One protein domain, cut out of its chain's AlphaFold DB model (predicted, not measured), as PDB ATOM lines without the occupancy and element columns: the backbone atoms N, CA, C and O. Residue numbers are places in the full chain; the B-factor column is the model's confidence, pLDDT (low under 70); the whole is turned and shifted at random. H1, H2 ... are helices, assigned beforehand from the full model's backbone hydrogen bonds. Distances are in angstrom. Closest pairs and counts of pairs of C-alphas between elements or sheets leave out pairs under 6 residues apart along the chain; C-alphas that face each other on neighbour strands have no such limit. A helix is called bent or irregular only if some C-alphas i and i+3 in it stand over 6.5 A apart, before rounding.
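This is residues 102 to 132 and 147 to 189 of the 374 residues of the protein "DUF2040 domain-containing protein" of Oncopeltus fasciatus (UniProt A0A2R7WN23). The printed part is an open, T-like frame of two long helices: H2 comes near the middle of H1, around Arg 118, with its early residues, around Phe 153, and then runs away from H1. A short third helix, H3, stands at a corner near the other end of H2, after a loop of residues 171 to 178, and two stretches stick out: residues 102 to 113, which belong to H1, and residues 122 to 132, of which 122 to 130 belong to H1. The 74 residues printed have three named helices, in the order H1, H2, H3, and no named strand, and the class is all helix. The whole is extended, with a radius of gyration of the C-alphas of 17.8 A, and the C-alphas span 53 by 34 by 20 A.

H1, residues 102 to 130, touches no helix. H1 and H2, residues 147 to 170, are close but not clearly touching, with 1 pair of C-alphas within 8 A: the closest, those of Arg 118 and Phe 153, are 7.8 A apart. Their lines stand at a steep tilt of 62 degrees, and they run opposite ways. H2 and H3, residues 179 to 189, are close but not clearly touching, and their closest C-alphas, those of Ala 170 and Gly 180, are 6.4 A apart. Their lines stand at a steep tilt of 68 degrees, only just short of about perpendicular, and they run opposite ways. H1 and H3 are apart. In H1, H2 and H3 every pair of O of residue i and N of residue i+4 is within hydrogen-bond range.

H1 begins at C-alpha 102, at (7.774, 108.099, -144.948), and ends at Ala 130; its 29 residues measure 42.0 A from first to last C-alpha. H2 has 24 residues and measures 34.6 A, from C-alpha 147 at (22.295, 114.232, -115.753) to C-alpha 170. H3 has 11 residues, measures 15.1 A and ends at C-alpha 189, at (-11.335, 97.436, -136.897). No helix is bent or irregular.

The two C-alphas farthest apart, those of Glu 131 and Tyr 186, are 54.8 A apart. Residues 133 to 146 are not printed, and C-alphas 132 and 147 on the two sides of this cut are 19.6 A apart; the link from H1 to H2 is the link across the cut. The link from H2 to H3, 8 residues, is short. Residues 157 to 168, which belong to H2, stand free. The mean pLDDT of the printed part is 91.7, and no printed residue is under 70 in this predicted model.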
ATOM      1  N   ILE A 102       6.702 107.164-145.338       94.31
ATOM      2  CA  ILE A 102       7.774 108.099-144.948       94.31
ATOM      3  C   ILE A 102       7.776 108.333-143.439       94.31
ATOM      4  O   ILE A 102       8.829 108.241-142.818       94.31
ATOM      5  N   GLU A 103       6.609 108.533-142.833       95.62
ATOM      6  CA  GLU A 103       6.499 108.727-141.382       95.62
ATOM      7  C   GLU A 103       7.039 107.512-140.607       95.62
ATOM      8  O   GLU A 103       7.799 107.663-139.653       95.62
ATOM      9  N   LYS A 104       6.755 106.290-141.081       96.00
ATOM     10  CA  LYS A 104       7.281 105.055-140.474       96.00
ATOM     11  C   LYS A 104       8.797 104.936-140.620       96.00
ATOM     12  O   LYS A 104       9.459 104.458-139.703       96.00
ATOM     13  N   LEU A 105       9.350 105.356-141.758       96.50
ATOM     14  CA  LEU A 105      10.796 105.355-141.991       96.50
ATOM     15  C   LEU A 105      11.513 106.375-141.101       96.50
ATOM     16  O   LEU A 105      12.573 106.060-140.561       96.50
ATOM     17  N   LEU A 106      10.926 107.560-140.917       96.94
ATOM     18  CA  LEU A 106      11.444 108.581-140.007       96.94
ATOM     19  C   LEU A 106      11.428 108.079-138.560       96.94
ATOM     20  O   LEU A 106      12.480 108.048-137.927       96.94
ATOM     21  N   ALA A 107      10.296 107.541-138.095       96.25
ATOM     22  CA  ALA A 107      10.186 106.956-136.759       96.25
ATOM     23  C   ALA A 107      11.173 105.792-136.541       96.25
ATOM     24  O   ALA A 107      11.793 105.677-135.487       96.25
ATOM     25  N   ALA A 108      11.374 104.924-137.539       96.88
ATOM     26  CA  ALA A 108      12.353 103.839-137.452       96.88
ATOM     27  C   ALA A 108      13.802 104.356-137.404       96.88
ATOM     28  O   ALA A 108      14.635 103.796-136.692       96.88
ATOM     29  N   SER A 109      14.111 105.417-138.154       97.50
ATOM     30  CA  SER A 109      15.415 106.084-138.110       97.50
ATOM     31  C   SER A 109      15.682 106.680-136.727       97.50
ATOM     32  O   SER A 109      16.747 106.451-136.158       97.50
ATOM     33  N   GLU A 110      14.700 107.370-136.152       96.06
ATOM     34  CA  GLU A 110      14.774 107.932-134.798       96.06
ATOM     35  C   GLU A 110      14.973 106.847-133.738       96.06
ATOM     36  O   GLU A 110      15.890 106.954-132.926       96.06
ATOM     37  N   LYS A 111      14.219 105.742-133.808       94.62
ATOM     38  CA  LYS A 111      14.411 104.586-132.915       94.62
ATOM     39  C   LYS A 111      15.842 104.043-132.964       94.62
ATOM     40  O   LYS A 111      16.440 103.800-131.920       94.62
ATOM     41  N   ARG A 112      16.427 103.907-134.161       96.06
ATOM     42  CA  ARG A 112      17.823 103.453-134.319       96.06
ATOM     43  C   ARG A 112      18.835 104.447-133.760       96.06
ATOM     44  O   ARG A 112      19.865 104.021-133.243       96.06
ATOM     45  N   LYS A 113      18.572 105.755-133.873       96.62
ATOM     46  CA  LYS A 113      19.430 106.790-133.276       96.62
ATOM     47  C   LYS A 113      19.447 106.655-131.755       96.62
ATOM     48  O   LYS A 113      20.527 106.525-131.191       96.62
ATOM     49  N   ILE A 114      18.270 106.567-131.133       93.31
ATOM     50  CA  ILE A 114      18.124 106.383-129.680       93.31
ATOM     51  C   ILE A 114      18.821 105.093-129.222       93.31
ATOM     52  O   ILE A 114      19.567 105.093-128.247       93.31
ATOM     53  N   GLU A 115      18.640 103.989-129.949       94.06
ATOM     54  CA  GLU A 115      19.300 102.721-129.624       94.06
ATOM     55  C   GLU A 115      20.828 102.809-129.742       94.06
ATOM     56  O   GLU A 115      21.553 102.264-128.908       94.06
ATOM     57  N   ASN A 116      21.339 103.505-130.761       95.88
ATOM     58  CA  ASN A 116      22.773 103.703-130.914       95.88
ATOM     59  C   ASN A 116      23.358 104.543-129.775       95.88
ATOM     60  O   ASN A 116      24.410 104.195-129.246       95.88
ATOM     61  N   GLU A 117      22.668 105.603-129.364       94.19
ATOM     62  CA  GLU A 117      23.069 106.405-128.206       94.19
ATOM     63  C   GLU A 117      23.076 105.562-126.925       94.19
ATOM     64  O   GLU A 117      24.045 105.597-126.171       94.19
ATOM     65  N   ARG A 118      22.068 104.702-126.736       93.19
ATOM     66  CA  ARG A 118      22.014 103.750-125.618       93.19
ATOM     67  C   ARG A 118      23.167 102.745-125.648       93.19
ATOM     68  O   ARG A 118      23.685 102.373-124.598       93.19
ATOM     69  N   ARG A 119      23.580 102.294-126.836       96.06
ATOM     70  CA  ARG A 119      24.737 101.401-127.006       96.06
ATOM     71  C   ARG A 119      26.028 102.089-126.581       96.06
ATOM     72  O   ARG A 119      26.784 101.502-125.815       96.06
ATOM     73  N   VAL A 120      26.255 103.312-127.059       95.44
ATOM     74  CA  VAL A 120      27.437 104.105-126.703       95.44
ATOM     75  C   VAL A 120      27.462 104.374-125.200       95.44
ATOM     76  O   VAL A 120      28.490 104.180-124.569       95.44
ATOM     77  N   GLU A 121      26.327 104.729-124.600       92.88
ATOM     78  CA  GLU A 121      26.252 104.994-123.161       92.88
ATOM     79  C   GLU A 121      26.566 103.751-122.318       92.88
ATOM     80  O   GLU A 121      27.362 103.823-121.385       92.88
ATOM     81  N   ARG A 122      26.018 102.581-122.676       94.19
ATOM     82  CA  ARG A 122      26.371 101.313-122.010       94.19
ATOM     83  C   ARG A 122      27.843 100.963-122.179       94.19
ATOM     84  O   ARG A 122      28.437 100.395-121.270       94.19
ATOM     85  N   GLN A 123      28.419 101.267-123.340       96.56
ATOM     86  CA  GLN A 123      29.842 101.059-123.576       96.56
ATOM     87  C   GLN A 123      30.680 101.955-122.657       96.56
ATOM     88  O   GLN A 123      31.551 101.440-121.967       96.56
ATOM     89  N   VAL A 124      30.358 103.248-122.566       92.94
ATOM     90  CA  VAL A 124      31.048 104.197-121.677       92.94
ATOM     91  C   VAL A 124      30.903 103.794-120.207       92.94
ATOM     92  O   VAL A 124      31.860 103.888-119.446       92.94
ATOM     93  N   GLN A 125      29.728 103.320-119.787       91.75
ATOM     94  CA  GLN A 125      29.528 102.806-118.427       91.75
ATOM     95  C   GLN A 125      30.402 101.583-118.158       91.75
ATOM     96  O   GLN A 125      31.086 101.540-117.142       91.75
ATOM     97  N   LYS A 126      30.453 100.637-119.100       95.62
ATOM     98  CA  LYS A 126      31.305  99.450-118.997       95.62
ATOM     99  C   LYS A 126      32.797  99.802-118.950       95.62
ATOM    100  O   LYS A 126      33.539  99.170-118.208       95.62
ATOM    101  N   GLU A 127      33.231 100.794-119.726       94.00
ATOM    102  CA  GLU A 127      34.606 101.312-119.700       94.00
ATOM    103  C   GLU A 127      34.926 101.939-118.332       94.00
ATOM    104  O   GLU A 127      35.932 101.587-117.724       94.00
ATOM    105  N   ARG A 128      34.023 102.754-117.770       91.56
ATOM    106  CA  ARG A 128      34.197 103.341-116.427       91.56
ATOM    107  C   ARG A 128      34.190 102.315-115.298       91.56
ATOM    108  O   ARG A 128      34.910 102.483-114.323       91.56
ATOM    109  N   GLU A 129      33.358 101.280-115.396       91.38
ATOM    110  CA  GLU A 129      33.351 100.174-114.434       91.38
ATOM    111  C   GLU A 129      34.662  99.379-114.498       91.38
ATOM    112  O   GLU A 129      35.175  98.970-113.459       91.38
ATOM    113  N   ALA A 130      35.230  99.203-115.697       92.38
ATOM    114  CA  ALA A 130      36.525  98.551-115.884       92.38
ATOM    115  C   ALA A 130      37.698  99.397-115.350       92.38
ATOM    116  O   ALA A 130      38.603  98.845-114.734       92.38
ATOM    117  N   GLU A 131      37.652 100.722-115.517       89.31
ATOM    118  CA  GLU A 131      38.596 101.686-114.914       89.31
ATOM    119  C   GLU A 131      38.373 101.879-113.395       89.31
ATOM    120  O   GLU A 131      39.108 102.620-112.739       89.31
ATOM    121  N   GLY A 132      37.353 101.228-112.822       83.06
ATOM    122  CA  GLY A 132      36.703 101.581-111.559       83.06
ATOM    123  C   GLY A 132      37.581 101.649-110.308       83.06
ATOM    124  O   GLY A 132      37.173 102.289-109.341       83.06
ATOM    125  N   LYS A 147      23.382 114.601-116.685       95.38
ATOM    126  CA  LYS A 147      22.295 114.232-115.753       95.38
ATOM    127  C   LYS A 147      20.932 114.188-116.448       95.38
ATOM    128  O   LYS A 147      20.208 113.212-116.292       95.38
ATOM    129  N   LYS A 148      20.614 115.206-117.258       95.81
ATOM    130  CA  LYS A 148      19.364 115.256-118.037       95.81
ATOM    131  C   LYS A 148      19.256 114.106-119.040       95.81
ATOM    132  O   LYS A 148      18.212 113.475-119.113       95.81
ATOM    133  N   LYS A 149      20.338 113.782-119.758       92.62
ATOM    134  CA  LYS A 149      20.353 112.640-120.691       92.62
ATOM    135  C   LYS A 149      20.103 111.303-119.987       92.62
ATOM    136  O   LYS A 149      19.361 110.475-120.500       92.62
ATOM    137  N   LEU A 150      20.695 111.094-118.809       92.50
ATOM    138  CA  LEU A 150      20.456 109.886-118.013       92.50
ATOM    139  C   LEU A 150      18.995 109.785-117.553       92.50
ATOM    140  O   LEU A 150      18.412 108.705-117.615       92.50
ATOM    141  N   GLU A 151      18.392 110.901-117.141       94.75
ATOM    142  CA  GLU A 151      16.973 110.960-116.777       94.75
ATOM    143  C   GLU A 151      16.059 110.674-117.979       94.75
ATOM    144  O   GLU A 151      15.113 109.893-117.868       94.75
ATOM    145  N   GLU A 152      16.367 111.245-119.147       93.00
ATOM    146  CA  GLU A 152      15.652 110.973-120.396       93.00
ATOM    147  C   GLU A 152      15.716 109.486-120.765       93.00
ATOM    148  O   GLU A 152      14.677 108.884-121.040       93.00
ATOM    149  N   PHE A 153      16.894 108.853-120.694       91.00
ATOM    150  CA  PHE A 153      17.021 107.413-120.935       91.00
ATOM    151  C   PHE A 153      16.273 106.572-119.901       91.00
ATOM    152  O   PHE A 153      15.595 105.619-120.278       91.00
ATOM    153  N   ALA A 154      16.339 106.928-118.617       93.62
ATOM    154  CA  ALA A 154      15.601 106.222-117.572       93.62
ATOM    155  C   ALA A 154      14.083 106.297-117.801       93.62
ATOM    156  O   ALA A 154      13.375 105.302-117.633       93.62
ATOM    157  N   LYS A 155      13.583 107.457-118.240       94.81
ATOM    158  CA  LYS A 155      12.175 107.652-118.587       94.81
ATOM    159  C   LYS A 155      11.770 106.838-119.815       94.81
ATOM    160  O   LYS A 155      10.725 106.191-119.784       94.81
ATOM    161  N   LEU A 156      12.587 106.843-120.870       90.31
ATOM    162  CA  LEU A 156      12.346 106.035-122.071       90.31
ATOM    163  C   LEU A 156      12.341 104.536-121.750       90.31
ATOM    164  O   LEU A 156      11.470 103.815-122.226       90.31
ATOM    165  N   ASP A 157      13.250 104.079-120.890       90.44
ATOM    166  CA  ASP A 157      13.319 102.685-120.452       90.44
ATOM    167  C   ASP A 157      12.107 102.281-119.604       90.44
ATOM    168  O   ASP A 157      11.609 101.163-119.737       90.44
ATOM    169  N   ALA A 158      11.617 103.167-118.733       95.06
ATOM    170  CA  ALA A 158      10.415 102.919-117.941       95.06
ATOM    171  C   ALA A 158       9.154 102.849-118.816       95.06
ATOM    172  O   ALA A 158       8.324 101.960-118.622       95.06
ATOM    173  N   GLU A 159       9.029 103.746-119.797       93.06
ATOM    174  CA  GLU A 159       7.919 103.740-120.752       93.06
ATOM    175  C   GLU A 159       7.961 102.495-121.645       93.06
ATOM    176  O   GLU A 159       6.942 101.830-121.812       93.06
ATOM    177  N   GLN A 160       9.142 102.121-122.146       89.50
ATOM    178  CA  GLN A 160       9.303 100.901-122.932       89.50
ATOM    179  C   GLN A 160       8.932  99.667-122.107       89.50
ATOM    180  O   GLN A 160       8.120  98.870-122.553       89.50
ATOM    181  N   LYS A 161       9.415  99.552-120.864       94.62
ATOM    182  CA  LYS A 161       9.017  98.456-119.965       94.62
ATOM    183  C   LYS A 161       7.511  98.426-119.731       94.62
ATOM    184  O   LYS A 161       6.919  97.357-119.703       94.62
ATOM    185  N   ARG A 162       6.871  99.584-119.552       95.31
ATOM    186  CA  ARG A 162       5.414  99.662-119.396       95.31
ATOM    187  C   ARG A 162       4.698  99.146-120.648       95.31
ATOM    188  O   ARG A 162       3.732  98.401-120.509       95.31
ATOM    189  N   GLN A 163       5.155  99.534-121.836       91.06
ATOM    190  CA  GLN A 163       4.601  99.067-123.108       91.06
ATOM    191  C   GLN A 163       4.825  97.566-123.290       91.06
ATOM    192  O   GLN A 163       3.857  96.854-123.528       91.06
ATOM    193  N   ASP A 164       6.040  97.077-123.049       92.75
ATOM    194  CA  ASP A 164       6.388  95.657-123.121       92.75
ATOM    195  C   ASP A 164       5.507  94.816-122.180       92.75
ATOM    196  O   ASP A 164       5.031  93.755-122.569       92.75
ATOM    197  N   MET A 165       5.215  95.308-120.968       92.94
ATOM    198  CA  MET A 165       4.302  94.640-120.029       92.94
ATOM    199  C   MET A 165       2.858  94.592-120.548       92.94
ATOM    200  O   MET A 165       2.175  93.582-120.386       92.94
ATOM    201  N   LEU A 166       2.366  95.671-121.166       89.12
ATOM    202  CA  LEU A 166       1.027  95.694-121.767       89.12
ATOM    203  C   LEU A 166       0.945  94.774-122.989       89.12
ATOM    204  O   LEU A 166      -0.043  94.055-123.142       89.12
ATOM    205  N   GLU A 167       1.979  94.774-123.828       88.19
ATOM    206  CA  GLU A 167       2.105  93.884-124.981       88.19
ATOM    207  C   GLU A 167       2.195  92.423-124.543       88.19
ATOM    208  O   GLU A 167       1.509  91.583-125.107       88.19
ATOM    209  N   GLU A 168       2.952  92.115-123.489       90.19
ATOM    210  CA  GLU A 168       3.041  90.779-122.897       90.19
ATOM    211  C   GLU A 168       1.690  90.287-122.373       90.19
ATOM    212  O   GLU A 168       1.333  89.127-122.581       90.19
ATOM    213  N   ILE A 169       0.903  91.159-121.745       86.44
ATOM    214  CA  ILE A 169      -0.458  90.813-121.323       86.44
ATOM    215  C   ILE A 169      -1.372  90.615-122.543       86.44
ATOM    216  O   ILE A 169      -2.236  89.742-122.521       86.44
ATOM    217  N   ALA A 170      -1.200  91.398-123.609       84.12
ATOM    218  CA  ALA A 170      -1.992  91.288-124.835       84.12
ATOM    219  C   ALA A 170      -1.534  90.155-125.778       84.12
ATOM    220  O   ALA A 170      -2.247  89.826-126.730       84.12
ATOM    221  N   ASP A 171      -0.367  89.563-125.531       86.44
ATOM    222  CA  ASP A 171       0.225  88.524-126.363       86.44
ATOM    223  C   ASP A 171      -0.583  87.225-126.278       86.44
ATOM    224  O   ASP A 171      -0.694  86.574-125.236       86.44
ATOM    225  N   VAL A 172      -1.113  86.810-127.426       85.75
ATOM    226  CA  VAL A 172      -1.919  85.594-127.590       85.75
ATOM    227  C   VAL A 172      -1.161  84.343-127.173       85.75
ATOM    228  O   VAL A 172      -1.777  83.388-126.719       85.75
ATOM    229  N   THR A 173       0.165  84.328-127.322       86.56
ATOM    230  CA  THR A 173       0.977  83.154-126.978       86.56
ATOM    231  C   THR A 173       1.121  82.954-125.472       86.56
ATOM    232  O   THR A 173       1.330  81.829-125.021       86.56
ATOM    233  N   LYS A 174       0.984  84.033-124.695       87.88
ATOM    234  CA  LYS A 174       1.100  84.029-123.233       87.88
ATOM    235  C   LYS A 174      -0.258  83.876-122.551       87.88
ATOM    236  O   LYS A 174      -0.319  83.454-121.397       87.88
ATOM    237  N   GLN A 175      -1.342  84.190-123.259       84.75
ATOM    238  CA  GLN A 175      -2.706  84.030-122.768       84.75
ATOM    239  C   GLN A 175      -3.243  82.608-123.017       84.75
ATOM    240  O   GLN A 175      -2.997  82.026-124.073       84.75
ATOM    241  N   PRO A 176      -4.031  82.039-122.084       87.12
ATOM    242  CA  PRO A 176      -4.674  80.739-122.279       87.12
ATOM    243  C   PRO A 176      -5.845  80.783-123.278       87.12
ATOM    244  O   PRO A 176      -6.282  79.735-123.747       87.12
ATOM    245  N   ASP A 177      -6.366  81.973-123.595       87.19
ATOM    246  CA  ASP A 177      -7.523  82.175-124.468       87.19
ATOM    247  C   ASP A 177      -7.275  83.308-125.487       87.19
ATOM    248  O   ASP A 177      -6.665  84.333-125.184       87.19
ATOM    249  N   ILE A 178      -7.783  83.128-126.711       88.94
ATOM    250  CA  ILE A 178      -7.600  84.022-127.872       88.94
ATOM    251  C   ILE A 178      -8.566  85.226-127.800       88.94
ATOM    252  O   ILE A 178      -8.475  86.174-128.582       88.94
ATOM    253  N   SER A 179      -9.493  85.242-126.837       87.50
ATOM    254  CA  SER A 179     -10.470  86.323-126.640       87.50
ATOM    255  C   SER A 179      -9.847  87.723-126.516       87.50
ATOM    256  O   SER A 179     -10.432  88.694-127.007       87.50
ATOM    257  N   GLY A 180      -8.640  87.848-125.950       86.06
ATOM    258  CA  GLY A 180      -7.899  89.114-125.875       86.06
ATOM    259  C   GLY A 180      -7.543  89.696-127.250       86.06
ATOM    260  O   GLY A 180      -7.750  90.888-127.495       86.06
ATOM    261  N   PHE A 181      -7.106  88.844-128.179       86.75
ATOM    262  CA  PHE A 181      -6.828  89.236-129.561       86.75
ATOM    263  C   PHE A 181      -8.088  89.674-130.289       86.75
ATOM    264  O   PHE A 181      -8.079  90.709-130.953       86.75
ATOM    265  N   TYR A 182      -9.187  88.932-130.134       89.00
ATOM    266  CA  TYR A 182     -10.448  89.317-130.756       89.00
ATOM    267  C   TYR A 182     -10.937  90.666-130.227       89.00
ATOM    268  O   TYR A 182     -11.313  91.515-131.029       89.00
ATOM    269  N   ARG A 183     -10.851  90.925-128.915       87.88
ATOM    270  CA  ARG A 183     -11.197  92.235-128.341       87.88
ATOM    271  C   ARG A 183     -10.363  93.369-128.946       87.88
ATOM    272  O   ARG A 183     -10.935  94.374-129.356       87.88
ATOM    273  N   SER A 184      -9.047  93.184-129.058       86.38
ATOM    274  CA  SER A 184      -8.149  94.167-129.684       86.38
ATOM    275  C   SER A 184      -8.468  94.383-131.169       86.38
ATOM    276  O   SER A 184      -8.551  95.523-131.626       86.38
ATOM    277  N   LEU A 185      -8.721  93.305-131.919       88.94
ATOM    278  CA  LEU A 185      -9.100  93.357-133.332       88.94
ATOM    279  C   LEU A 185     -10.429  94.098-133.534       88.94
ATOM    280  O   LEU A 185     -10.550  94.891-134.465       88.94
ATOM    281  N   TYR A 186     -11.422  93.855-132.673       89.88
ATOM    282  CA  TYR A 186     -12.700  94.566-132.701       89.88
ATOM    283  C   TYR A 186     -12.512  96.055-132.396       89.88
ATOM    284  O   TYR A 186     -13.007  96.886-133.153       89.88
ATOM    285  N   GLN A 187     -11.726  96.400-131.376       87.44
ATOM    286  CA  GLN A 187     -11.427  97.797-131.043       87.44
ATOM    287  C   GLN A 187     -10.731  98.527-132.202       87.44
ATOM    288  O   GLN A 187     -11.125  99.629-132.571       87.44
ATOM    289  N   THR A 188      -9.751  97.890-132.850       85.31
ATOM    290  CA  THR A 188      -9.028  98.505-133.977       85.31
ATOM    291  C   THR A 188      -9.836  98.561-135.273       85.31
ATOM    292  O   THR A 188      -9.732  99.541-136.007       85.31
ATOM    293  N   LYS A 189     -10.611  97.520-135.612       84.69
ATOM    294  CA  LYS A 189     -11.335  97.436-136.897       84.69
ATOM    295  C   LYS A 189     -12.735  98.040-136.863       84.69
ATOM    296  O   LYS A 189     -13.177  98.545-137.890       84.69
TER     297      LYS A 189